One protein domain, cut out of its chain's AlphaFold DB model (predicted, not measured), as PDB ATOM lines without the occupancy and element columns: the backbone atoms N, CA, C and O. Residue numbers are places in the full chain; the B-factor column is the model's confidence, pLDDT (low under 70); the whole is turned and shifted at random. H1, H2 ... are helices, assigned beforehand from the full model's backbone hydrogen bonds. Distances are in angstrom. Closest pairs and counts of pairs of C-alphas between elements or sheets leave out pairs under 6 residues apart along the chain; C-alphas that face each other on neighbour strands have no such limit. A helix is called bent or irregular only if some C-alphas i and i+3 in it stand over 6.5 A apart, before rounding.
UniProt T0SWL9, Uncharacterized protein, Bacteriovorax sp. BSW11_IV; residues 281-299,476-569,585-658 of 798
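AT A GLANCE: This is residues 281 to 299, 476 to 569 and 585 to 658 of the 798 residues of an uncharacterized protein of Bacteriovorax sp. BSW11_IV (UniProt T0SWL9). Three long helices form an up-and-down bundle: H2 and H3 make a helical hairpin, and H6 packs on both. H4 runs beside the last part of H3, H1 crosses near the start of H2 and reaches H4, and H7 folds back after H6 as an arm whose residues 649 to 657, with residue 658, stick out. The printed part has 187 residues with seven named helices, H1 to H7 in chain order, and no named strand; the class is all helix. It is only just compact, close to loose, with a radius of gyration of the C-alphas of 19.2 A and spans of 57 by 50 by 29 A.

IN THESE COORDINATES: The longest helix, H2, covers residues 490 to 515, 36.8 A from C-alpha 490 at (285.473, 344.234, 373.933) to C-alpha 515 at (269.399, 355.583, 405.077). H3 is residues 532 to 555, 34.5 A; H6 is residues 611 to 630, 28.0 A. H4 is residues 585 to 603, 27.0 A; H5 is residues 605 to 608. H1, residues 281 to 297, is irregular, but only just: C-alphas 283 and 286 are 6.8 A apart. H7, residues 634 to 657, measures 33.5 A and ends with C-alpha 657 at (283.564, 367.378, 361.049).

HOW THE PARTS SIT: H2 and H3 touch, closest at the C-alphas of Ser 505 and Ile 535, 5.4 A, at a shallow tilt of 23 degrees, opposite ways. H6 touches H2 at Val 504 and Glu 624, closest C-alphas 6.0 A apart, the same way at 34.8 degrees, only just shallow. With residues 534 to 541 alone, H3 touches H6; the closest C-alphas are those of Val 538 and Phe 620, 5.7 A. With residues 544 to 555 alone, H3 touches H4 at a shallow tilt of 9 degrees, opposite ways, closest at the C-alphas of Ala 555 and Ala 592, 5.7 A. H1 touches H2 with residues 283 to 290 alone, closest C-alphas Leu 287 and Ala 490, 4.1 A, and H4 with residues 294 to 297 alone, closest C-alphas Ile 294 and Ser 596, 6.0 A. H5 is near H1 and H4. H7 touches no helix; it is close to H6 but not clearly touching, with the C-alphas of Met 628 and Phe 634 6.1 A apart. Every O i to N i+4 pair is within hydrogen-bond range in H2, H3, H4 and H6, with 10 of 13 in H1 and 18 of 20 in H7; H5 is too short for such a pair.

THE WHOLE: The two farthest C-alphas, Glu 518 and Asp 585, are 58.1 A apart. Residues 300 to 475 and 570 to 584 are not printed; C-alphas 299 and 476 are 18.0 A apart, and 569 and 585 are 26.0 A apart. The link from H2 to H3 is long, 16 residues. Mean pLDDT of the printed part is 70.6; 92 residues are under 70, among them residues 628 to 658.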
ATOM      1  N   SER A 281     280.905 355.846 377.460       58.38
ATOM      2  CA  SER A 281     281.531 356.555 376.328       58.38
ATOM      3  C   SER A 281     282.726 355.818 375.705       58.38
ATOM      4  O   SER A 281     282.821 355.707 374.481       58.38
ATOM      5  N   LYS A 282     283.640 355.272 376.518       66.56
ATOM      6  CA  LYS A 282     284.908 354.685 376.036       66.56
ATOM      7  C   LYS A 282     284.861 353.175 375.898       66.56
ATOM      8  O   LYS A 282     285.516 352.608 375.020       66.56
ATOM      9  N   HIS A 283     284.107 352.516 376.774       73.50
ATOM     10  CA  HIS A 283     284.151 351.064 376.894       73.50
ATOM     11  C   HIS A 283     282.993 350.376 376.145       73.50
ATOM     12  O   HIS A 283     283.177 349.271 375.641       73.50
ATOM     13  N   MET A 284     281.813 350.983 375.977       72.00
ATOM     14  CA  MET A 284     280.675 350.262 375.367       72.00
ATOM     15  C   MET A 284     280.709 350.166 373.835       72.00
ATOM     16  O   MET A 284     280.121 349.238 373.278       72.00
ATOM     17  N   VAL A 285     281.407 351.076 373.150       63.78
ATOM     18  CA  VAL A 285     281.377 351.183 371.677       63.78
ATOM     19  C   VAL A 285     281.909 349.918 370.991       63.78
ATOM     20  O   VAL A 285     281.195 349.288 370.210       63.78
ATOM     21  N   GLU A 286     283.131 349.493 371.319       67.94
ATOM     22  CA  GLU A 286     283.734 348.297 370.705       67.94
ATOM     23  C   GLU A 286     283.079 347.000 371.190       67.94
ATOM     24  O   GLU A 286     282.975 346.032 370.437       67.94
ATOM     25  N   LEU A 287     282.566 346.986 372.425       77.00
ATOM     26  CA  LEU A 287     281.810 345.850 372.945       77.00
ATOM     27  C   LEU A 287     280.516 345.628 372.159       77.00
ATOM     28  O   LEU A 287     280.170 344.490 371.843       77.00
ATOM     29  N   ARG A 288     279.806 346.707 371.815       68.00
ATOM     30  CA  ARG A 288     278.590 346.625 371.001       68.00
ATOM     31  C   ARG A 288     278.892 346.112 369.605       68.00
ATOM     32  O   ARG A 288     278.163 345.248 369.111       68.00
ATOM     33  N   ARG A 289     279.962 346.617 368.985       63.62
ATOM     34  CA  ARG A 289     280.406 346.148 367.670       63.62
ATOM     35  C   ARG A 289     280.669 344.644 367.697       63.62
ATOM     36  O   ARG A 289     280.084 343.905 366.913       63.62
ATOM     37  N   TRP A 290     281.434 344.188 368.683       75.81
ATOM     38  CA  TRP A 290     281.762 342.780 368.862       75.81
ATOM     39  C   TRP A 290     280.539 341.886 369.150       75.81
ATOM     40  O   TRP A 290     280.396 340.830 368.541       75.81
ATOM     41  N   LEU A 291     279.602 342.303 370.012       71.19
ATOM     42  CA  LEU A 291     278.362 341.541 370.256       71.19
ATOM     43  C   LEU A 291     277.461 341.461 369.011       71.19
ATOM     44  O   LEU A 291     276.760 340.468 368.816       71.19
ATOM     45  N   THR A 292     277.501 342.482 368.152       61.75
ATOM     46  CA  THR A 292     276.812 342.466 366.852       61.75
ATOM     47  C   THR A 292     277.446 341.442 365.908       61.75
ATOM     48  O   THR A 292     276.729 340.706 365.233       61.75
ATOM     49  N   GLU A 293     278.779 341.344 365.903       60.41
ATOM     50  CA  GLU A 293     279.528 340.328 365.149       60.41
ATOM     51  C   GLU A 293     279.250 338.903 365.677       60.41
ATOM     52  O   GLU A 293     279.036 337.993 364.878       60.41
ATOM     53  N   ILE A 294     279.140 338.702 367.001       65.94
ATOM     54  CA  ILE A 294     278.719 337.412 367.590       65.94
ATOM     55  C   ILE A 294     277.315 337.022 367.136       65.94
ATOM     56  O   ILE A 294     277.076 335.868 366.779       65.94
ATOM     57  N   HIS A 295     276.371 337.966 367.158       61.16
ATOM     58  CA  HIS A 295     275.010 337.703 366.704       61.16
ATOM     59  C   HIS A 295     274.999 337.282 365.228       61.16
ATOM     60  O   HIS A 295     274.427 336.240 364.900       61.16
ATOM     61  N   ALA A 296     275.720 338.013 364.374       52.50
ATOM     62  CA  ALA A 296     275.878 337.693 362.957       52.50
ATOM     63  C   ALA A 296     276.563 336.328 362.698       52.50
ATOM     64  O   ALA A 296     276.219 335.659 361.724       52.50
ATOM     65  N   GLY A 297     277.490 335.893 363.564       49.50
ATOM     66  CA  GLY A 297     278.231 334.624 363.455       49.50
ATOM     67  C   GLY A 297     277.605 333.405 364.160       49.50
ATOM     68  O   GLY A 297     278.109 332.293 364.022       49.50
ATOM     69  N   SER A 298     276.517 333.570 364.921       46.91
ATOM     70  CA  SER A 298     275.851 332.471 365.650       46.91
ATOM     71  C   SER A 298     275.002 331.567 364.728       46.91
ATOM     72  O   SER A 298     274.369 332.092 363.817       46.91
ATOM     73  N   PRO A 299     274.948 330.231 364.907       43.09
ATOM     74  CA  PRO A 299     274.159 329.331 364.067       43.09
ATOM     75  C   PRO A 299     272.652 329.485 364.267       43.09
ATOM     76  O   PRO A 299     272.166 329.836 365.343       43.09
ATOM     77  N   ALA A 476     288.644 336.007 368.807       68.19
ATOM     78  CA  ALA A 476     289.990 336.578 368.826       68.19
ATOM     79  C   ALA A 476     289.958 338.113 368.687       68.19
ATOM     80  O   ALA A 476     290.728 338.820 369.343       68.19
ATOM     81  N   GLY A 477     289.026 338.637 367.886       67.12
ATOM     82  CA  GLY A 477     288.763 340.062 367.693       67.12
ATOM     83  C   GLY A 477     288.367 340.787 368.978       67.12
ATOM     84  O   GLY A 477     288.718 341.953 369.142       67.12
ATOM     85  N   ALA A 478     287.771 340.084 369.948       75.19
ATOM     86  CA  ALA A 478     287.408 340.641 371.253       75.19
ATOM     87  C   ALA A 478     288.599 341.223 372.038       75.19
ATOM     88  O   ALA A 478     288.409 342.068 372.914       75.19
ATOM     89  N   ARG A 479     289.817 340.734 371.763       76.81
ATOM     90  CA  ARG A 479     291.060 341.129 372.447       76.81
ATOM     91  C   ARG A 479     291.990 341.994 371.595       76.81
ATOM     92  O   ARG A 479     293.007 342.441 372.117       76.81
ATOM     93  N   ARG A 480     291.690 342.205 370.309       68.81
ATOM     94  CA  ARG A 480     292.528 343.037 369.432       68.81
ATOM     95  C   ARG A 480     292.369 344.502 369.817       68.81
ATOM     96  O   ARG A 480     291.248 344.999 369.890       68.81
ATOM     97  N   ASP A 481     293.484 345.190 370.041       62.06
ATOM     98  CA  ASP A 481     293.459 346.642 370.191       62.06
ATOM     99  C   ASP A 481     293.069 347.301 368.871       62.06
ATOM    100  O   ASP A 481     293.544 346.933 367.798       62.06
ATOM    101  N   THR A 482     292.174 348.278 368.961       55.28
ATOM    102  CA  THR A 482     291.527 348.899 367.801       55.28
ATOM    103  C   THR A 482     292.259 350.146 367.305       55.28
ATOM    104  O   THR A 482     291.763 350.828 366.413       55.28
ATOM    105  N   GLY A 483     293.421 350.481 367.885       50.75
ATOM    106  CA  GLY A 483     294.230 351.653 367.517       50.75
ATOM    107  C   GLY A 483     293.557 353.011 367.771       50.75
ATOM    108  O   GLY A 483     294.132 354.045 367.450       50.75
ATOM    109  N   SER A 484     292.351 353.023 368.342       47.84
ATOM    110  CA  SER A 484     291.580 354.233 368.625       47.84
ATOM    111  C   SER A 484     292.010 354.823 369.966       47.84
ATOM    112  O   SER A 484     291.874 354.167 371.001       47.84
ATOM    113  N   ILE A 485     292.523 356.056 369.959       46.81
ATOM    114  CA  ILE A 485     292.969 356.760 371.168       46.81
ATOM    115  C   ILE A 485     291.801 356.818 372.170       46.81
ATOM    116  O   ILE A 485     290.729 357.330 371.862       46.81
ATOM    117  N   GLY A 486     291.992 356.241 373.360       52.69
ATOM    118  CA  GLY A 486     291.017 356.282 374.457       52.69
ATOM    119  C   GLY A 486     289.898 355.229 374.446       52.69
ATOM    120  O   GLY A 486     289.122 355.209 375.400       52.69
ATOM    121  N   LYS A 487     289.805 354.336 373.447       59.94
ATOM    122  CA  LYS A 487     288.811 353.237 373.419       59.94
ATOM    123  C   LYS A 487     289.434 351.899 373.810       59.94
ATOM    124  O   LYS A 487     290.598 351.644 373.515       59.94
ATOM    125  N   THR A 488     288.655 351.017 374.438       69.44
ATOM    126  CA  THR A 488     289.119 349.662 374.790       69.44
ATOM    127  C   THR A 488     288.458 348.582 373.950       69.44
ATOM    128  O   THR A 488     287.290 348.693 373.599       69.44
ATOM    129  N   ASN A 489     289.185 347.491 373.708       80.00
ATOM    130  CA  ASN A 489     288.633 346.277 373.107       80.00
ATOM    131  C   ASN A 489     287.509 345.644 373.955       80.00
ATOM    132  O   ASN A 489     287.427 345.867 375.167       80.00
ATOM    133  N   ALA A 490     286.669 344.820 373.322       81.38
ATOM    134  CA  ALA A 490     285.473 344.234 373.933       81.38
ATOM    135  C   ALA A 490     285.764 343.459 375.231       81.38
ATOM    136  O   ALA A 490     285.002 343.543 376.192       81.38
ATOM    137  N   TYR A 491     286.888 342.746 375.306       85.38
ATOM    138  CA  TYR A 491     287.281 342.020 376.513       85.38
ATOM    139  C   TYR A 491     287.571 342.950 377.697       85.38
ATOM    140  O   TYR A 491     287.126 342.696 378.820       85.38
ATOM    141  N   ASN A 492     288.307 344.035 377.464       85.19
ATOM    142  CA  ASN A 492     288.571 345.040 378.489       85.19
ATOM    143  C   ASN A 492     287.297 345.809 378.860       85.19
ATOM    144  O   ASN A 492     287.088 346.103 380.035       85.19
ATOM    145  N   SER A 493     286.403 346.039 377.902       85.19
ATOM    146  CA  SER A 493     285.094 346.637 378.153       85.19
ATOM    147  C   SER A 493     284.223 345.790 379.075       85.19
ATOM    148  O   SER A 493     283.678 346.311 380.046       85.19
ATOM    149  N   LEU A 494     284.151 344.476 378.842       89.94
ATOM    150  CA  LEU A 494     283.461 343.550 379.739       89.94
ATOM    151  C   LEU A 494     284.070 343.595 381.152       89.94
ATOM    152  O   LEU A 494     283.337 343.628 382.135       89.94
ATOM    153  N   LYS A 495     285.402 343.668 381.296       90.19
ATOM    154  CA  LYS A 495     286.028 343.835 382.625       90.19
ATOM    155  C   LYS A 495     285.607 345.135 383.309       90.19
ATOM    156  O   LYS A 495     285.379 345.132 384.517       90.19
ATOM    157  N   MET A 496     285.514 346.231 382.557       88.56
ATOM    158  CA  MET A 496     285.077 347.518 383.099       88.56
ATOM    159  C   MET A 496     283.605 347.491 383.518       88.56
ATOM    160  O   MET A 496     283.284 348.100 384.536       88.56
ATOM    161  N   ILE A 497     282.739 346.743 382.819       89.19
ATOM    162  CA  ILE A 497     281.358 346.495 383.268       89.19
ATOM    163  C   ILE A 497     281.368 345.789 384.622       89.19
ATOM    164  O   ILE A 497     280.722 346.273 385.543       89.19
ATOM    165  N   SER A 498     282.119 344.691 384.780       91.12
ATOM    166  CA  SER A 498     282.163 343.966 386.062       91.12
ATOM    167  C   SER A 498     282.678 344.837 387.203       91.12
ATOM    168  O   SER A 498     282.081 344.840 388.277       91.12
ATOM    169  N   LYS A 499     283.750 345.606 386.959       91.62
ATOM    170  CA  LYS A 499     284.331 346.526 387.947       91.62
ATOM    171  C   LYS A 499     283.328 347.607 388.364       91.62
ATOM    172  O   LYS A 499     283.171 347.871 389.551       91.62
ATOM    173  N   ASN A 500     282.641 348.223 387.400       88.50
ATOM    174  CA  ASN A 500     281.646 349.254 387.690       88.50
ATOM    175  C   ASN A 500     280.406 348.679 388.373       88.50
ATOM    176  O   ASN A 500     279.917 349.281 389.314       88.50
ATOM    177  N   ALA A 501     279.921 347.510 387.957       91.00
ATOM    178  CA  ALA A 501     278.771 346.877 388.591       91.00
ATOM    179  C   ALA A 501     279.048 346.525 390.064       91.00
ATOM    180  O   ALA A 501     278.178 346.698 390.911       91.00
ATOM    181  N   GLU A 502     280.267 346.084 390.388       91.44
ATOM    182  CA  GLU A 502     280.696 345.865 391.774       91.44
ATOM    183  C   GLU A 502     280.728 347.176 392.565       91.44
ATOM    184  O   GLU A 502     280.069 347.283 393.595       91.44
ATOM    185  N   ARG A 503     281.398 348.203 392.030       90.62
ATOM    186  CA  ARG A 503     281.471 349.541 392.634       90.62
ATOM    187  C   ARG A 503     280.085 350.140 392.899       90.62
ATOM    188  O   ARG A 503     279.826 350.609 394.003       90.62
ATOM    189  N   VAL A 504     279.199 350.094 391.905       87.25
ATOM    190  CA  VAL A 504     277.825 350.607 391.987       87.25
ATOM    191  C   VAL A 504     277.007 349.803 392.988       87.25
ATOM    192  O   VAL A 504     276.351 350.392 393.836       87.25
ATOM    193  N   SER A 505     277.061 348.468 392.939       90.62
ATOM    194  CA  SER A 505     276.343 347.633 393.906       90.62
ATOM    195  C   SER A 505     276.793 347.932 395.334       90.62
ATOM    196  O   SER A 505     275.939 348.064 396.202       90.62
ATOM    197  N   SER A 506     278.101 348.065 395.582       89.94
ATOM    198  CA  SER A 506     278.631 348.418 396.902       89.94
ATOM    199  C   SER A 506     278.155 349.794 397.360       89.94
ATOM    200  O   SER A 506     277.717 349.928 398.498       89.94
ATOM    201  N   TYR A 507     278.177 350.789 396.471       87.81
ATOM    202  CA  TYR A 507     277.712 352.141 396.773       87.81
ATOM    203  C   TYR A 507     276.214 352.190 397.107       87.81
ATOM    204  O   TYR A 507     275.812 352.791 398.101       87.81
ATOM    205  N   LEU A 508     275.382 351.512 396.312       86.94
ATOM    206  CA  LEU A 508     273.943 351.426 396.563       86.94
ATOM    207  C   LEU A 508     273.642 350.687 397.871       86.94
ATOM    208  O   LEU A 508     272.766 351.112 398.614       86.94
ATOM    209  N   THR A 509     274.377 349.613 398.174       89.25
ATOM    210  CA  THR A 509     274.266 348.889 399.449       89.25
ATOM    211  C   THR A 509     274.648 349.768 400.640       89.25
ATOM    212  O   THR A 509     273.945 349.759 401.648       89.25
ATOM    213  N   GLU A 510     275.722 350.550 400.521       89.06
ATOM    214  CA  GLU A 510     276.149 351.489 401.559       89.06
ATOM    215  C   GLU A 510     275.058 352.526 401.844       89.06
ATOM    216  O   GLU A 510     274.634 352.671 402.987       89.06
ATOM    217  N   ILE A 511     274.534 353.187 400.807       86.12
ATOM    218  CA  ILE A 511     273.461 354.179 400.961       86.12
ATOM    219  C   ILE A 511     272.202 353.551 401.548       86.12
ATOM    220  O   ILE A 511     271.619 354.112 402.473       86.12
ATOM    221  N   ALA A 512     271.793 352.396 401.026       85.06
ATOM    222  CA  ALA A 512     270.598 351.693 401.467       85.06
ATOM    223  C   ALA A 512     270.616 351.427 402.976       85.06
ATOM    224  O   ALA A 512     269.628 351.693 403.655       85.06
ATOM    225  N   CYS A 513     271.751 350.962 403.503       86.31
ATOM    226  CA  CYS A 513     271.879 350.615 404.917       86.31
ATOM    227  C   CYS A 513     272.254 351.789 405.824       86.31
ATOM    228  O   CYS A 513     272.112 351.676 407.039       86.31
ATOM    229  N   VAL A 514     272.714 352.910 405.263       85.12
ATOM    230  CA  VAL A 514     272.867 354.173 406.000       85.12
ATOM    231  C   VAL A 514     271.521 354.884 406.146       85.12
ATOM    232  O   VAL A 514     271.233 355.406 407.221       85.12
ATOM    233  N   LYS A 515     270.701 354.902 405.087       78.38
ATOM    234  CA  LYS A 515     269.399 355.583 405.077       78.38
ATOM    235  C   LYS A 515     268.328 354.807 405.835       78.38
ATOM    236  O   LYS A 515     267.655 355.405 406.667       78.38
ATOM    237  N   ASP A 516     268.252 353.492 405.625       81.38
ATOM    238  CA  ASP A 516     267.242 352.626 406.242       81.38
ATOM    239  C   ASP A 516     267.902 351.408 406.925       81.38
ATOM    240  O   ASP A 516     267.797 350.277 406.438       81.38
ATOM    241  N   PRO A 517     268.601 351.599 408.067       83.38
ATOM    242  CA  PRO A 517     269.357 350.530 408.726       83.38
ATOM    243  C   PRO A 517     268.483 349.359 409.189       83.38
ATOM    244  O   PRO A 517     268.951 348.225 409.247       83.38
ATOM    245  N   GLU A 518     267.219 349.634 409.524       85.00
ATOM    246  CA  GLU A 518     266.243 348.638 409.989       85.00
ATOM    247  C   GLU A 518     265.806 347.681 408.872       85.00
ATOM    248  O   GLU A 518     265.408 346.550 409.143       85.00
ATOM    249  N   GLU A 519     265.933 348.105 407.613       86.31
ATOM    250  CA  GLU A 519     265.625 347.297 406.432       86.31
ATOM    251  C   GLU A 519     266.874 346.612 405.856       86.31
ATOM    252  O   GLU A 519     266.835 346.084 404.740       86.31
ATOM    253  N   CYS A 520     267.974 346.588 406.617       86.06
ATOM    254  CA  CYS A 520     269.201 345.874 406.293       86.06
ATOM    255  C   CYS A 520     269.525 344.793 407.328       86.06
ATOM    256  O   CYS A 520     269.658 345.051 408.522       86.06
ATOM    257  N   GLU A 521     269.776 343.574 406.855       85.31
ATOM    258  CA  GLU A 521     270.235 342.464 407.687       85.31
ATOM    259  C   GLU A 521     271.721 342.207 407.433       85.31
ATOM    260  O   GLU A 521     272.141 341.928 406.313       85.31
ATOM    261  N   SER A 522     272.547 342.301 408.480       82.00
ATOM    262  CA  SER A 522     274.008 342.103 408.388       82.00
ATOM    263  C   SER A 522     274.700 342.992 407.336       82.00
ATOM    264  O   SER A 522     275.676 342.577 406.714       82.00
ATOM    265  N   GLY A 523     274.196 344.215 407.129       76.50
ATOM    266  CA  GLY A 523     274.717 345.146 406.120       76.50
ATOM    267  C   GLY A 523     274.275 344.837 404.685       76.50
ATOM    268  O   GLY A 523     274.858 345.374 403.746       76.50
ATOM    269  N   ILE A 524     273.266 343.978 404.505       84.00
ATOM    270  CA  ILE A 524     272.678 343.636 403.209       84.00
ATOM    271  C   ILE A 524     271.217 344.119 403.185       84.00
ATOM    272  O   ILE A 524     270.449 343.734 404.070       84.00
ATOM    273  N   PRO A 525     270.804 344.923 402.188       85.88
ATOM    274  CA  PRO A 525     269.423 345.378 402.054       85.88
ATOM    275  C   PRO A 525     268.453 344.209 401.892       85.88
ATOM    276  O   PRO A 525     268.686 343.300 401.091       85.88
ATOM    277  N   THR A 526     267.360 344.233 402.650       87.00
ATOM    278  CA  THR A 526     266.265 343.261 402.536       87.00
ATOM    279  C   THR A 526     265.338 343.613 401.373       87.00
ATOM    280  O   THR A 526     265.431 344.696 400.803       87.00
ATOM    281  N   ILE A 527     264.395 342.723 401.039       84.25
ATOM    282  CA  ILE A 527     263.399 342.947 399.971       84.25
ATOM    283  C   ILE A 527     262.520 344.190 400.176       84.25
ATOM    284  O   ILE A 527     261.854 344.616 399.239       84.25
ATOM    285  N   PHE A 528     262.474 344.726 401.398       80.94
ATOM    286  CA  PHE A 528     261.679 345.903 401.740       80.94
ATOM    287  C   PHE A 528     262.428 347.212 401.465       80.94
ATOM    288  O   PHE A 528     261.784 348.232 401.248       80.94
ATOM    289  N   ASN A 529     263.760 347.155 401.357       84.94
ATOM    290  CA  ASN A 529     264.590 348.319 401.089       84.94
ATOM    291  C   ASN A 529     264.406 348.833 399.655       84.94
ATOM    292  O   ASN A 529     264.502 348.076 398.684       84.94
ATOM    293  N   ALA A 530     264.232 350.149 399.508       79.75
ATOM    294  CA  ALA A 530     263.979 350.808 398.225       79.75
ATOM    295  C   ALA A 530     265.063 350.563 397.150       79.75
ATOM    296  O   ALA A 530     264.786 350.651 395.950       79.75
ATOM    297  N   TYR A 531     266.295 350.235 397.553       82.19
ATOM    298  CA  TYR A 531     267.402 349.949 396.638       82.19
ATOM    299  C   TYR A 531     267.546 348.463 396.283       82.19
ATOM    300  O   TYR A 531     268.337 348.137 395.394       82.19
ATOM    301  N   PHE A 532     266.795 347.559 396.921       84.12
ATOM    302  CA  PHE A 532     266.954 346.110 396.767       84.12
ATOM    303  C   PHE A 532     266.865 345.644 395.309       84.12
ATOM    304  O   PHE A 532     267.780 344.988 394.806       84.12
ATOM    305  N   ASP A 533     265.800 346.028 394.602       82.38
ATOM    306  CA  ASP A 533     265.592 345.616 393.209       82.38
ATOM    307  C   ASP A 533     266.673 346.175 392.276       82.38
ATOM    308  O   ASP A 533     267.122 345.485 391.358       82.38
ATOM    309  N   ARG A 534     267.144 347.398 392.547       84.44
ATOM    310  CA  ARG A 534     268.217 348.051 391.784       84.44
ATOM    311  C   ARG A 534     269.532 347.298 391.964       84.44
ATOM    312  O   ARG A 534     270.154 346.922 390.974       84.44
ATOM    313  N   ILE A 535     269.914 347.010 393.212       88.25
ATOM    314  CA  ILE A 535     271.115 346.234 393.566       88.25
ATOM    315  C   ILE A 535     271.066 344.850 392.919       88.25
ATOM    316  O   ILE A 535     272.035 344.418 392.290       88.25
ATOM    317  N   LYS A 536     269.919 344.174 393.006       87.75
ATOM    318  CA  LYS A 536     269.707 342.862 392.392       87.75
ATOM    319  C   LYS A 536     269.852 342.913 390.871       87.75
ATOM    320  O   LYS A 536     270.453 342.011 390.289       87.75
ATOM    321  N   ASP A 537     269.354 343.959 390.212       82.94
ATOM    322  CA  ASP A 537     269.511 344.122 388.764       82.94
ATOM    323  C   ASP A 537     270.975 344.358 388.354       82.94
ATOM    324  O   ASP A 537     271.450 343.757 387.383       82.94
ATOM    325  N   VAL A 538     271.727 345.152 389.132       87.81
ATOM    326  CA  VAL A 538     273.177 345.346 388.935       87.81
ATOM    327  C   VAL A 538     273.920 344.014 389.069       87.81
ATOM    328  O   VAL A 538     274.722 343.656 388.204       87.81
ATOM    329  N   GLN A 539     273.621 343.239 390.114       90.69
ATOM    330  CA  GLN A 539     274.246 341.940 390.375       90.69
ATOM    331  C   GLN A 539     273.914 340.902 389.298       90.69
ATOM    332  O   GLN A 539     274.804 340.181 388.847       90.69
ATOM    333  N   ASN A 540     272.667 340.861 388.822       88.50
ATOM    334  CA  ASN A 540     272.267 339.998 387.710       88.50
ATOM    335  C   ASN A 540     273.018 340.364 386.423       88.50
ATOM    336  O   ASN A 540     273.526 339.486 385.724       88.50
ATOM    337  N   THR A 541     273.136 341.662 386.130       87.31
ATOM    338  CA  THR A 541     273.879 342.165 384.965       87.31
ATOM    339  C   THR A 541     275.361 341.803 385.062       87.31
ATOM    340  O   THR A 541     275.943 341.320 384.087       87.31
ATOM    341  N   LYS A 542     275.962 341.942 386.252       93.06
ATOM    342  CA  LYS A 542     277.336 341.509 386.536       93.06
ATOM    343  C   LYS A 542     277.514 340.004 386.340       93.06
ATOM    344  O   LYS A 542     278.466 339.605 385.684       93.06
ATOM    345  N   ALA A 543     276.607 339.175 386.855       90.12
ATOM    346  CA  ALA A 543     276.693 337.719 386.735       90.12
ATOM    347  C   ALA A 543     276.642 337.252 385.270       90.12
ATOM    348  O   ALA A 543     277.433 336.403 384.851       90.12
ATOM    349  N   ILE A 544     275.761 337.855 384.464       88.56
ATOM    350  CA  ILE A 544     275.700 337.633 383.012       88.56
ATOM    351  C   ILE A 544     277.030 338.033 382.355       88.56
ATOM    352  O   ILE A 544     277.611 337.255 381.598       88.56
ATOM    353  N   ASN A 545     277.547 339.220 382.682       91.25
ATOM    354  CA  ASN A 545     278.798 339.743 382.138       91.25
ATOM    355  C   ASN A 545     280.028 338.891 382.518       91.25
ATOM    356  O   ASN A 545     280.853 338.571 381.662       91.25
ATOM    357  N   ASP A 546     280.127 338.464 383.777       91.25
ATOM    358  CA  ASP A 546     281.187 337.585 384.281       91.25
ATOM    359  C   ASP A 546     281.150 336.213 383.597       91.25
ATOM    360  O   ASP A 546     282.198 335.652 383.267       91.25
ATOM    361  N   THR A 547     279.950 335.705 383.305       88.06
ATOM    362  CA  THR A 547     279.771 334.464 382.540       88.06
ATOM    363  C   THR A 547     280.314 334.612 381.116       88.06
ATOM    364  O   THR A 547     281.033 333.738 380.636       88.06
ATOM    365  N   ILE A 548     280.053 335.739 380.446       88.62
ATOM    366  CA  ILE A 548     280.587 336.023 379.103       88.62
ATOM    367  C   ILE A 548     282.115 336.165 379.139       88.62
ATOM    368  O   ILE A 548     282.807 335.604 378.290       88.62
ATOM    369  N   LEU A 549     282.661 336.861 380.142       88.19
ATOM    370  CA  LEU A 549     284.109 336.970 380.357       88.19
ATOM    371  C   LEU A 549     284.771 335.609 380.558       88.19
ATOM    372  O   LEU A 549     285.860 335.375 380.026       88.19
ATOM    373  N   TYR A 550     284.142 334.732 381.341       87.38
ATOM    374  CA  TYR A 550     284.607 333.367 381.555       87.38
ATOM    375  C   TYR A 550     284.618 332.581 380.242       87.38
ATOM    376  O   TYR A 550     285.665 332.065 379.855       87.38
ATOM    377  N   LEU A 551     283.500 332.579 379.511       83.12
ATOM    378  CA  LEU A 551     283.385 331.895 378.223       83.12
ATOM    379  C   LEU A 551     284.428 332.392 377.215       83.12
ATOM    380  O   LEU A 551     285.073 331.581 376.558       83.12
ATOM    381  N   LEU A 552     284.673 333.704 377.146       81.88
ATOM    382  CA  LEU A 552     285.685 334.279 376.258       81.88
ATOM    383  C   LEU A 552     287.117 333.873 376.642       81.88
ATOM    384  O   LEU A 552     287.959 333.634 375.777       81.88
ATOM    385  N   LYS A 553     287.431 333.816 377.943       81.31
ATOM    386  CA  LYS A 553     288.742 333.337 378.413       81.31
ATOM    387  C   LYS A 553     288.956 331.875 378.046       81.31
ATOM    388  O   LYS A 553     290.051 331.529 377.614       81.31
ATOM    389  N   SER A 554     287.923 331.062 378.214       74.88
ATOM    390  CA  SER A 554     287.982 329.624 377.985       74.88
ATOM    391  C   SER A 554     287.953 329.253 376.498       74.88
ATOM    392  O   SER A 554     288.586 328.277 376.112       74.88
ATOM    393  N   ALA A 555     287.317 330.063 375.645       67.94
ATOM    394  CA  ALA A 555     287.312 329.871 374.191       67.94
ATOM    395  C   ALA A 555     288.713 329.893 373.565       67.94
ATOM    396  O   ALA A 555     288.971 329.194 372.595       67.94
ATOM    397  N   LEU A 556     289.610 330.707 374.131       65.94
ATOM    398  CA  LEU A 556     290.975 330.917 373.640       65.94
ATOM    399  C   LEU A 556     292.018 330.079 374.405       65.94
ATOM    400  O   LEU A 556     293.218 330.260 374.205       65.94
ATOM    401  N   ALA A 557     291.585 329.212 375.324       68.31
ATOM    402  CA  ALA A 557     292.464 328.331 376.088       68.31
ATOM    403  C   ALA A 557     292.677 326.993 375.359       68.31
ATOM    404  O   ALA A 557     291.796 326.523 374.651       68.31
ATOM    405  N   HIS A 558     293.817 326.331 375.585       56.81
ATOM    406  CA  HIS A 558     294.137 325.035 374.962       56.81
ATOM    407  C   HIS A 558     293.357 323.833 375.530       56.81
ATOM    408  O   HIS A 558     293.489 322.733 375.008       56.81
ATOM    409  N   ARG A 559     292.563 324.001 376.598       61.59
ATOM    410  CA  ARG A 559     291.780 322.919 377.227       61.59
ATOM    411  C   ARG A 559     290.285 323.112 376.979       61.59
ATOM    412  O   ARG A 559     289.807 324.240 377.078       61.59
ATOM    413  N   ASP A 560     289.569 322.020 376.713       61.34
ATOM    414  CA  ASP A 560     288.105 322.024 376.624       61.34
ATOM    415  C   ASP A 560     287.437 322.403 377.948       61.34
ATOM    416  O   ASP A 560     287.941 322.113 379.035       61.34
ATOM    417  N   ILE A 561     286.271 323.042 377.834       68.38
ATOM    418  CA  ILE A 561     285.387 323.346 378.959       68.38
ATOM    419  C   ILE A 561     284.557 322.093 379.238       68.38
ATOM    420  O   ILE A 561     283.792 321.660 378.370       68.38
ATOM    421  N   ALA A 562     284.684 321.524 380.437       73.44
ATOM    422  CA  ALA A 562     283.885 320.368 380.836       73.44
ATOM    423  C   ALA A 562     282.381 320.718 380.845       73.44
ATOM    424  O   ALA A 562     282.009 321.857 381.125       73.44
ATOM    425  N   ASN A 563     281.498 319.764 380.515       70.00
ATOM    426  CA  ASN A 563     280.058 320.027 380.328       70.00
ATOM    427  C   ASN A 563     279.388 320.654 381.571       70.00
ATOM    428  O   ASN A 563     278.518 321.511 381.460       70.00
ATOM    429  N   ASP A 564     279.829 320.279 382.769       73.00
ATOM    430  CA  ASP A 564     279.382 320.834 384.050       73.00
ATOM    431  C   ASP A 564     279.844 322.286 384.285       73.00
ATOM    432  O   ASP A 564     279.187 323.038 385.007       73.00
ATOM    433  N   GLN A 565     280.923 322.708 383.627       76.62
ATOM    434  CA  GLN A 565     281.450 324.074 383.664       76.62
ATOM    435  C   GLN A 565     280.773 325.014 382.657       76.62
ATOM    436  O   GLN A 565     281.003 326.227 382.709       76.62
ATOM    437  N   TRP A 566     279.939 324.498 381.749       77.19
ATOM    438  CA  TRP A 566     279.099 325.341 380.902       77.19
ATOM    439  C   TRP A 566     277.912 325.902 381.693       77.19
ATOM    440  O   TRP A 566     277.349 325.199 382.544       77.19
ATOM    441  N   PRO A 567     277.481 327.143 381.396       81.06
ATOM    442  CA  PRO A 567     276.229 327.691 381.909       81.06
ATOM    443  C   PRO A 567     275.071 326.739 381.621       81.06
ATOM    444  O   PRO A 567     275.032 326.137 380.551       81.06
ATOM    445  N   GLU A 568     274.121 326.621 382.550       78.00
ATOM    446  CA  GLU A 568     273.031 325.635 382.486       78.00
ATOM    447  C   GLU A 568     272.281 325.655 381.143       78.00
ATOM    448  O   GLU A 568     272.046 324.610 380.544       78.00
ATOM    449  N   LEU A 569     272.027 326.854 380.607       71.50
ATOM    450  CA  LEU A 569     271.381 327.098 379.308       71.50
ATOM    451  C   LEU A 569     272.181 326.600 378.084       71.50
ATOM    452  O   LEU A 569     271.657 326.579 376.968       71.50
ATOM    453  N   ASP A 585     293.065 323.061 364.732       39.59
ATOM    454  CA  ASP A 585     292.289 324.174 364.184       39.59
ATOM    455  C   ASP A 585     290.780 323.845 364.128       39.59
ATOM    456  O   ASP A 585     289.951 324.694 364.450       39.59
ATOM    457  N   TYR A 586     290.406 322.586 363.860       45.94
ATOM    458  CA  TYR A 586     289.004 322.139 363.845       45.94
ATOM    459  C   TYR A 586     288.373 322.114 365.251       45.94
ATOM    460  O   TYR A 586     287.229 322.536 365.431       45.94
ATOM    461  N   GLU A 587     289.117 321.672 366.273       53.69
ATOM    462  CA  GLU A 587     288.648 321.686 367.670       53.69
ATOM    463  C   GLU A 587     288.487 323.114 368.217       53.69
ATOM    464  O   GLU A 587     287.555 323.401 368.978       53.69
ATOM    465  N   ILE A 588     289.381 324.024 367.817       51.78
ATOM    466  CA  ILE A 588     289.332 325.438 368.194       51.78
ATOM    467  C   ILE A 588     288.122 326.132 367.552       51.78
ATOM    468  O   ILE A 588     287.395 326.841 368.258       51.78
ATOM    469  N   ASP A 589     287.855 325.889 366.269       51.25
ATOM    470  CA  ASP A 589     286.714 326.469 365.552       51.25
ATOM    471  C   ASP A 589     285.369 325.943 366.080       51.25
ATOM    472  O   ASP A 589     284.433 326.721 366.305       51.25
ATOM    473  N   GLU A 590     285.266 324.641 366.375       58.00
ATOM    474  CA  GLU A 590     284.059 324.052 366.968       58.00
ATOM    475  C   GLU A 590     283.795 324.608 368.382       58.00
ATOM    476  O   GLU A 590     282.650 324.898 368.754       58.00
ATOM    477  N   ARG A 591     284.852 324.819 369.180       64.50
ATOM    478  CA  ARG A 591     284.752 325.439 370.510       64.50
ATOM    479  C   ARG A 591     284.355 326.911 370.414       64.50
ATOM    480  O   ARG A 591     283.473 327.351 371.158       64.50
ATOM    481  N   ALA A 592     284.958 327.665 369.496       61.84
ATOM    482  CA  ALA A 592     284.627 329.065 369.250       61.84
ATOM    483  C   ALA A 592     283.161 329.237 368.820       61.84
ATOM    484  O   ALA A 592     282.457 330.139 369.290       61.84
ATOM    485  N   LEU A 593     282.661 328.311 368.004       58.44
ATOM    486  CA  LEU A 593     281.259 328.243 367.617       58.44
ATOM    487  C   LEU A 593     280.344 327.975 368.827       58.44
ATOM    488  O   LEU A 593     279.395 328.728 369.054       58.44
ATOM    489  N   LYS A 594     280.650 326.963 369.654       65.12
ATOM    490  CA  LYS A 594     279.882 326.641 370.879       65.12
ATOM    491  C   LYS A 594     279.831 327.811 371.865       65.12
ATOM    492  O   LYS A 594     278.769 328.116 372.412       65.12
ATOM    493  N   VAL A 595     280.951 328.508 372.059       69.94
ATOM    494  CA  VAL A 595     281.017 329.702 372.914       69.94
ATOM    495  C   VAL A 595     280.155 330.834 372.357       69.94
ATOM    496  O   VAL A 595     279.372 331.421 373.105       69.94
ATOM    497  N   SER A 596     280.236 331.110 371.056       65.12
ATOM    498  CA  SER A 596     279.452 332.173 370.413       65.12
ATOM    499  C   SER A 596     277.941 331.914 370.510       65.12
ATOM    500  O   SER A 596     277.175 332.823 370.838       65.12
ATOM    501  N   ILE A 597     277.508 330.656 370.332       62.88
ATOM    502  CA  ILE A 597     276.118 330.219 370.571       62.88
ATOM    503  C   ILE A 597     275.700 330.510 372.006       62.88
ATOM    504  O   ILE A 597     274.627 331.062 372.251       62.88
ATOM    505  N   CYS A 598     276.537 330.104 372.958       70.12
ATOM    506  CA  CYS A 598     276.223 330.229 374.368       70.12
ATOM    507  C   CYS A 598     276.085 331.702 374.782       70.12
ATOM    508  O   CYS A 598     275.110 332.057 375.443       70.12
ATOM    509  N   ILE A 599     276.982 332.579 374.314       76.19
ATOM    510  CA  ILE A 599     276.892 334.031 374.540       76.19
ATOM    511  C   ILE A 599     275.594 334.596 373.944       76.19
ATOM    512  O   ILE A 599     274.886 335.338 374.627       76.19
ATOM    513  N   SER A 600     275.238 334.204 372.715       69.81
ATOM    514  CA  SER A 600     273.994 334.640 372.067       69.81
ATOM    515  C   SER A 600     272.745 334.230 372.861       69.81
ATOM    516  O   SER A 600     271.856 335.055 373.085       69.81
ATOM    517  N   LYS A 601     272.705 332.992 373.374       67.69
ATOM    518  CA  LYS A 601     271.607 332.478 374.214       67.69
ATOM    519  C   LYS A 601     271.517 333.180 375.568       67.69
ATOM    520  O   LYS A 601     270.427 333.575 375.972       67.69
ATOM    521  N   ILE A 602     272.646 333.357 376.258       79.75
ATOM    522  CA  ILE A 602     272.716 334.029 377.567       79.75
ATOM    523  C   ILE A 602     272.186 335.461 377.468       79.75
ATOM    524  O   ILE A 602     271.403 335.897 378.311       79.75
ATOM    525  N   LEU A 603     272.583 336.177 376.417       79.00
ATOM    526  CA  LEU A 603     272.157 337.552 376.176       79.00
ATOM    527  C   LEU A 603     270.798 337.662 375.476       79.00
ATOM    528  O   LEU A 603     270.275 338.768 375.343       79.00
ATOM    529  N   LYS A 604     270.222 336.536 375.037       71.75
ATOM    530  CA  LYS A 604     269.015 336.483 374.201       71.75
ATOM    531  C   LYS A 604     269.114 337.419 372.994       71.75
ATOM    532  O   LYS A 604     268.149 338.110 372.668       71.75
ATOM    533  N   LEU A 605     270.278 337.454 372.334       61.12
ATOM    534  CA  LEU A 605     270.534 338.379 371.221       61.12
ATOM    535  C   LEU A 605     269.522 338.192 370.084       61.12
ATOM    536  O   LEU A 605     269.110 339.173 369.476       61.12
ATOM    537  N   ASN A 606     269.066 336.956 369.865       52.75
ATOM    538  CA  ASN A 606     268.061 336.621 368.854       52.75
ATOM    539  C   ASN A 606     266.651 337.146 369.188       52.75
ATOM    540  O   ASN A 606     265.905 337.490 368.275       52.75
ATOM    541  N   ASP A 607     266.298 337.246 370.474       53.03
ATOM    542  CA  ASP A 607     264.951 337.648 370.909       53.03
ATOM    543  C   ASP A 607     264.854 339.146 371.221       53.03
ATOM    544  O   ASP A 607     263.801 339.758 371.053       53.03
ATOM    545  N   ARG A 608     265.932 339.730 371.760       55.78
ATOM    546  CA  ARG A 608     265.927 341.075 372.362       55.78
ATOM    547  C   ARG A 608     266.925 342.042 371.733       55.78
ATOM    548  O   ARG A 608     266.918 343.220 372.082       55.78
ATOM    549  N   GLY A 609     267.769 341.557 370.824       53.69
ATOM    550  CA  GLY A 609     268.853 342.336 370.239       53.69
ATOM    551  C   GLY A 609     269.962 342.674 371.239       53.69
ATOM    552  O   GLY A 609     269.875 342.415 372.441       53.69
ATOM    553  N   VAL A 610     271.035 343.283 370.729       60.25
ATOM    554  CA  VAL A 610     272.185 343.713 371.545       60.25
ATOM    555  C   VAL A 610     271.811 344.804 372.558       60.25
ATOM    556  O   VAL A 610     272.419 344.887 373.625       60.25
ATOM    557  N   ASP A 611     270.787 345.611 372.268       55.97
ATOM    558  CA  ASP A 611     270.399 346.776 373.070       55.97
ATOM    559  C   ASP A 611     269.887 346.445 374.462       55.97
ATOM    560  O   ASP A 611     270.087 347.238 375.379       55.97
ATOM    561  N   PHE A 612     269.295 345.268 374.659       69.31
ATOM    562  CA  PHE A 612     268.804 344.863 375.972       69.31
ATOM    563  C   PHE A 612     269.929 344.816 377.019       69.31
ATOM    564  O   PHE A 612     269.763 345.310 378.134       69.31
ATOM    565  N   PHE A 613     271.098 344.282 376.650       76.94
ATOM    566  CA  PHE A 613     272.256 344.210 377.542       76.94
ATOM    567  C   PHE A 613     272.846 345.596 377.835       76.94
ATOM    568  O   PHE A 613     273.132 345.922 378.985       76.94
ATOM    569  N   PHE A 614     272.963 346.457 376.822       70.69
ATOM    570  CA  PHE A 614     273.446 347.827 377.025       70.69
ATOM    571  C   PHE A 614     272.453 348.694 377.800       70.69
ATOM    572  O   PHE A 614     272.880 349.540 378.580       70.69
ATOM    573  N   GLY A 615     271.149 348.464 377.639       64.62
ATOM    574  CA  GLY A 615     270.109 349.084 378.455       64.62
ATOM    575  C   GLY A 615     270.310 348.769 379.933       64.62
ATOM    576  O   GLY A 615     270.318 349.684 380.745       64.62
ATOM    577  N   LYS A 616     270.605 347.506 380.270       77.69
ATOM    578  CA  LYS A 616     270.940 347.089 381.641       77.69
ATOM    579  C   LYS A 616     272.193 347.774 382.188       77.69
ATOM    580  O   LYS A 616     272.192 348.218 383.333       77.69
ATOM    581  N   VAL A 617     273.234 347.917 381.362       77.06
ATOM    582  CA  VAL A 617     274.451 348.650 381.749       77.06
ATOM    583  C   VAL A 617     274.152 350.126 382.032       77.06
ATOM    584  O   VAL A 617     274.578 350.651 383.055       77.06
ATOM    585  N   ARG A 618     273.365 350.787 381.174       69.88
ATOM    586  CA  ARG A 618     272.941 352.182 381.391       69.88
ATOM    587  C   ARG A 618     272.074 352.327 382.640       69.88
ATOM    588  O   ARG A 618     272.271 353.273 383.394       69.88
ATOM    589  N   SER A 619     271.156 351.390 382.879       68.75
ATOM    590  CA  SER A 619     270.272 351.413 384.047       68.75
ATOM    591  C   SER A 619     271.048 351.408 385.357       68.75
ATOM    592  O   SER A 619     270.724 352.203 386.231       68.75
ATOM    593  N   PHE A 620     272.106 350.601 385.501       79.88
ATOM    594  CA  PHE A 620     272.849 350.625 386.763       79.88
ATOM    595  C   PHE A 620     273.686 351.894 386.951       79.88
ATOM    596  O   PHE A 620     273.823 352.360 388.079       79.88
ATOM    597  N   VAL A 621     274.208 352.491 385.874       71.31
ATOM    598  CA  VAL A 621     274.872 353.801 385.969       71.31
ATOM    599  C   VAL A 621     273.856 354.890 386.342       71.31
ATOM    600  O   VAL A 621     274.168 355.758 387.150       71.31
ATOM    601  N   SER A 622     272.619 354.806 385.836       61.75
ATOM    602  CA  SER A 622     271.510 355.679 386.259       61.75
ATOM    603  C   SER A 622     271.198 355.524 387.746       61.75
ATOM    604  O   SER A 622     271.113 356.520 388.455       61.75
ATOM    605  N   TYR A 623     271.103 354.289 388.250       74.88
ATOM    606  CA  TYR A 623     270.829 354.039 389.671       74.88
ATOM    607  C   TYR A 623     271.885 354.652 390.583       74.88
ATOM    608  O   TYR A 623     271.547 355.176 391.642       74.88
ATOM    609  N   GLU A 624     273.150 354.593 390.176       76.31
ATOM    610  CA  GLU A 624     274.235 355.250 390.889       76.31
ATOM    611  C   GLU A 624     274.050 356.769 390.946       76.31
ATOM    612  O   GLU A 624     274.165 357.356 392.021       76.31
ATOM    613  N   VAL A 625     273.759 357.395 389.806       64.94
ATOM    614  CA  VAL A 625     273.560 358.845 389.717       64.94
ATOM    615  C   VAL A 625     272.365 359.280 390.560       64.94
ATOM    616  O   VAL A 625     272.508 360.169 391.392       64.94
ATOM    617  N   GLU A 626     271.226 358.599 390.432       63.66
ATOM    618  CA  GLU A 626     270.032 358.849 391.248       63.66
ATOM    619  C   GLU A 626     270.341 358.753 392.750       63.66
ATOM    620  O   GLU A 626     269.918 359.598 393.540       63.66
ATOM    621  N   ALA A 627     271.127 357.750 393.158       70.25
ATOM    622  CA  ALA A 627     271.532 357.590 394.549       70.25
ATOM    623  C   ALA A 627     272.484 358.707 395.011       70.25
ATOM    624  O   ALA A 627     272.329 359.198 396.126       70.25
ATOM    625  N   MET A 628     273.428 359.145 394.167       69.06
ATOM    626  CA  MET A 628     274.318 360.283 394.447       69.06
ATOM    627  C   MET A 628     273.561 361.605 394.595       69.06
ATOM    628  O   MET A 628     273.877 362.361 395.512       69.06
ATOM    629  N   VAL A 629     272.564 361.861 393.740       59.00
ATOM    630  CA  VAL A 629     271.677 363.034 393.840       59.00
ATOM    631  C   VAL A 629     270.909 362.990 395.157       59.00
ATOM    632  O   VAL A 629     270.900 363.954 395.912       59.00
ATOM    633  N   SER A 630     270.341 361.831 395.502       63.88
ATOM    634  CA  SER A 630     269.574 361.672 396.741       63.88
ATOM    635  C   SER A 630     270.398 361.842 398.029       63.88
ATOM    636  O   SER A 630     269.815 361.923 399.110       63.88
ATOM    637  N   ASP A 631     271.729 361.791 397.945       67.81
ATOM    638  CA  ASP A 631     272.664 361.811 399.081       67.81
ATOM    639  C   ASP A 631     273.482 363.115 399.153       67.81
ATOM    640  O   ASP A 631     274.479 363.170 399.866       67.81
ATOM    641  N   ASP A 632     273.098 364.149 398.390       60.81
ATOM    642  CA  ASP A 632     273.734 365.482 398.360       60.81
ATOM    643  C   ASP A 632     275.253 365.456 398.045       60.81
ATOM    644  O   ASP A 632     276.010 366.400 398.275       60.81
ATOM    645  N   LYS A 633     275.737 364.349 397.461       60.56
ATOM    646  CA  LYS A 633     277.141 364.137 397.050       60.56
ATOM    647  C   LYS A 633     277.452 364.724 395.671       60.56
ATOM    648  O   LYS A 633     278.513 364.452 395.098       60.56
ATOM    649  N   PHE A 634     276.523 365.496 395.117       56.88
ATOM    650  CA  PHE A 634     276.555 365.935 393.732       56.88
ATOM    651  C   PHE A 634     277.432 367.199 393.542       56.88
ATOM    652  O   PHE A 634     278.118 367.295 392.536       56.88
ATOM    653  N   SER A 635     277.582 368.103 394.520       51.50
ATOM    654  CA  SER A 635     278.198 369.448 394.336       51.50
ATOM    655  C   SER A 635     279.588 369.549 393.651       51.50
ATOM    656  O   SER A 635     279.776 370.426 392.801       51.50
ATOM    657  N   GLU A 636     280.573 368.689 393.954       48.97
ATOM    658  CA  GLU A 636     281.869 368.664 393.229       48.97
ATOM    659  C   GLU A 636     281.873 367.713 392.023       48.97
ATOM    660  O   GLU A 636     282.449 368.035 390.984       48.97
ATOM    661  N   ARG A 637     281.156 366.587 392.105       47.53
ATOM    662  CA  ARG A 637     281.042 365.594 391.020       47.53
ATOM    663  C   ARG A 637     280.171 366.061 389.847       47.53
ATOM    664  O   ARG A 637     280.345 365.581 388.732       47.53
ATOM    665  N   ILE A 638     279.282 367.028 390.070       47.69
ATOM    666  CA  ILE A 638     278.527 367.754 389.041       47.69
ATOM    667  C   ILE A 638     279.484 368.402 388.057       47.69
ATOM    668  O   ILE A 638     279.295 368.297 386.849       47.69
ATOM    669  N   LYS A 639     280.527 369.070 388.563       49.72
ATOM    670  CA  LYS A 639     281.499 369.751 387.711       49.72
ATOM    671  C   LYS A 639     282.213 368.738 386.828       49.72
ATOM    672  O   LYS A 639     282.267 368.929 385.625       49.72
ATOM    673  N   ASP A 640     282.631 367.624 387.406       49.88
ATOM    674  CA  ASP A 640     283.280 366.502 386.726       49.88
ATOM    675  C   ASP A 640     282.407 365.840 385.646       49.88
ATOM    676  O   ASP A 640     282.884 365.556 384.545       49.88
ATOM    677  N   ILE A 641     281.111 365.643 385.922       50.28
ATOM    678  CA  ILE A 641     280.130 365.156 384.943       50.28
ATOM    679  C   ILE A 641     279.974 366.178 383.817       50.28
ATOM    680  O   ILE A 641     280.158 365.819 382.661       50.28
ATOM    681  N   LEU A 642     279.741 367.455 384.131       48.69
ATOM    682  CA  LEU A 642     279.626 368.525 383.134       48.69
ATOM    683  C   LEU A 642     280.906 368.698 382.310       48.69
ATOM    684  O   LEU A 642     280.820 368.936 381.110       48.69
ATOM    685  N   TYR A 643     282.086 368.560 382.914       52.28
ATOM    686  CA  TYR A 643     283.379 368.648 382.235       52.28
ATOM    687  C   TYR A 643     283.599 367.468 381.288       52.28
ATOM    688  O   TYR A 643     284.012 367.671 380.142       52.28
ATOM    689  N   ALA A 644     283.267 366.248 381.716       48.94
ATOM    690  CA  ALA A 644     283.289 365.071 380.854       48.94
ATOM    691  C   ALA A 644     282.301 365.226 379.683       48.94
ATOM    692  O   ALA A 644     282.687 365.053 378.528       48.94
ATOM    693  N   THR A 645     281.076 365.684 379.952       52.09
ATOM    694  CA  THR A 645     280.054 365.978 378.939       52.09
ATOM    695  C   THR A 645     280.507 367.026 377.927       52.09
ATOM    696  O   THR A 645     280.294 366.857 376.728       52.09
ATOM    697  N   ARG A 646     281.114 368.131 378.381       56.62
ATOM    698  CA  ARG A 646     281.621 369.199 377.504       56.62
ATOM    699  C   ARG A 646     282.744 368.679 376.613       56.62
ATOM    700  O   ARG A 646     282.710 368.911 375.409       56.62
ATOM    701  N   SER A 647     283.686 367.926 377.183       55.44
ATOM    702  CA  SER A 647     284.768 367.283 376.431       55.44
ATOM    703  C   SER A 647     284.239 366.305 375.384       55.44
ATOM    704  O   SER A 647     284.731 366.307 374.258       55.44
ATOM    705  N   ASP A 648     283.253 365.483 375.733       53.03
ATOM    706  CA  ASP A 648     282.691 364.479 374.829       53.03
ATOM    707  C   ASP A 648     281.824 365.130 373.737       53.03
ATOM    708  O   ASP A 648     281.878 364.711 372.583       53.03
ATOM    709  N   LEU A 649     281.110 366.222 374.043       55.25
ATOM    710  CA  LEU A 649     280.410 367.043 373.047       55.25
ATOM    711  C   LEU A 649     281.381 367.719 372.075       55.25
ATOM    712  O   LEU A 649     281.139 367.706 370.871       55.25
ATOM    713  N   VAL A 650     282.484 368.289 372.566       58.41
ATOM    714  CA  VAL A 650     283.520 368.898 371.717       58.41
ATOM    715  C   VAL A 650     284.219 367.834 370.866       58.41
ATOM    716  O   VAL A 650     284.432 368.047 369.675       58.41
ATOM    717  N   HIS A 651     284.485 366.649 371.416       55.12
ATOM    718  CA  HIS A 651     285.032 365.519 370.666       55.12
ATOM    719  C   HIS A 651     284.035 364.968 369.627       55.12
ATOM    720  O   HIS A 651     284.420 364.640 368.503       55.12
ATOM    721  N   SER A 652     282.739 364.896 369.954       52.16
ATOM    722  CA  SER A 652     281.665 364.569 369.001       52.16
ATOM    723  C   SER A 652     281.618 365.603 367.874       52.16
ATOM    724  O   SER A 652     281.556 365.225 366.705       52.16
ATOM    725  N   LEU A 653     281.747 366.898 368.186       53.09
ATOM    726  CA  LEU A 653     281.837 367.965 367.187       53.09
ATOM    727  C   LEU A 653     283.058 367.750 366.280       53.09
ATOM    728  O   LEU A 653     282.894 367.593 365.074       53.09
ATOM    729  N   VAL A 654     284.266 367.640 366.839       53.94
ATOM    730  CA  VAL A 654     285.510 367.428 366.075       53.94
ATOM    731  C   VAL A 654     285.431 366.185 365.181       53.94
ATOM    732  O   VAL A 654     285.697 366.270 363.980       53.94
ATOM    733  N   SER A 655     284.993 365.050 365.727       48.78
ATOM    734  CA  SER A 655     284.870 363.792 364.977       48.78
ATOM    735  C   SER A 655     283.760 363.818 363.920       48.78
ATOM    736  O   SER A 655     283.879 363.166 362.885       48.78
ATOM    737  N   THR A 656     282.701 364.602 364.131       47.06
ATOM    738  CA  THR A 656     281.622 364.786 363.148       47.06
ATOM    739  C   THR A 656     282.078 365.612 361.942       47.06
ATOM    740  O   THR A 656     281.544 365.424 360.844       47.06
ATOM    741  N   TYR A 657     283.057 366.506 362.116       47.72
ATOM    742  CA  TYR A 657     283.564 367.378 361.049       47.72
ATOM    743  C   TYR A 657     284.876 366.886 360.419       47.72
ATOM    744  O   TYR A 657     285.182 367.278 359.292       47.72
ATOM    745  N   GLY A 658     285.636 366.019 361.096       39.91
ATOM    746  CA  GLY A 658     286.921 365.499 360.625       39.91
ATOM    747  C   GLY A 658     286.819 364.433 359.532       39.91
ATOM    748  O   GLY A 658     286.293 363.343 359.750       39.91
TER     749      GLY A 658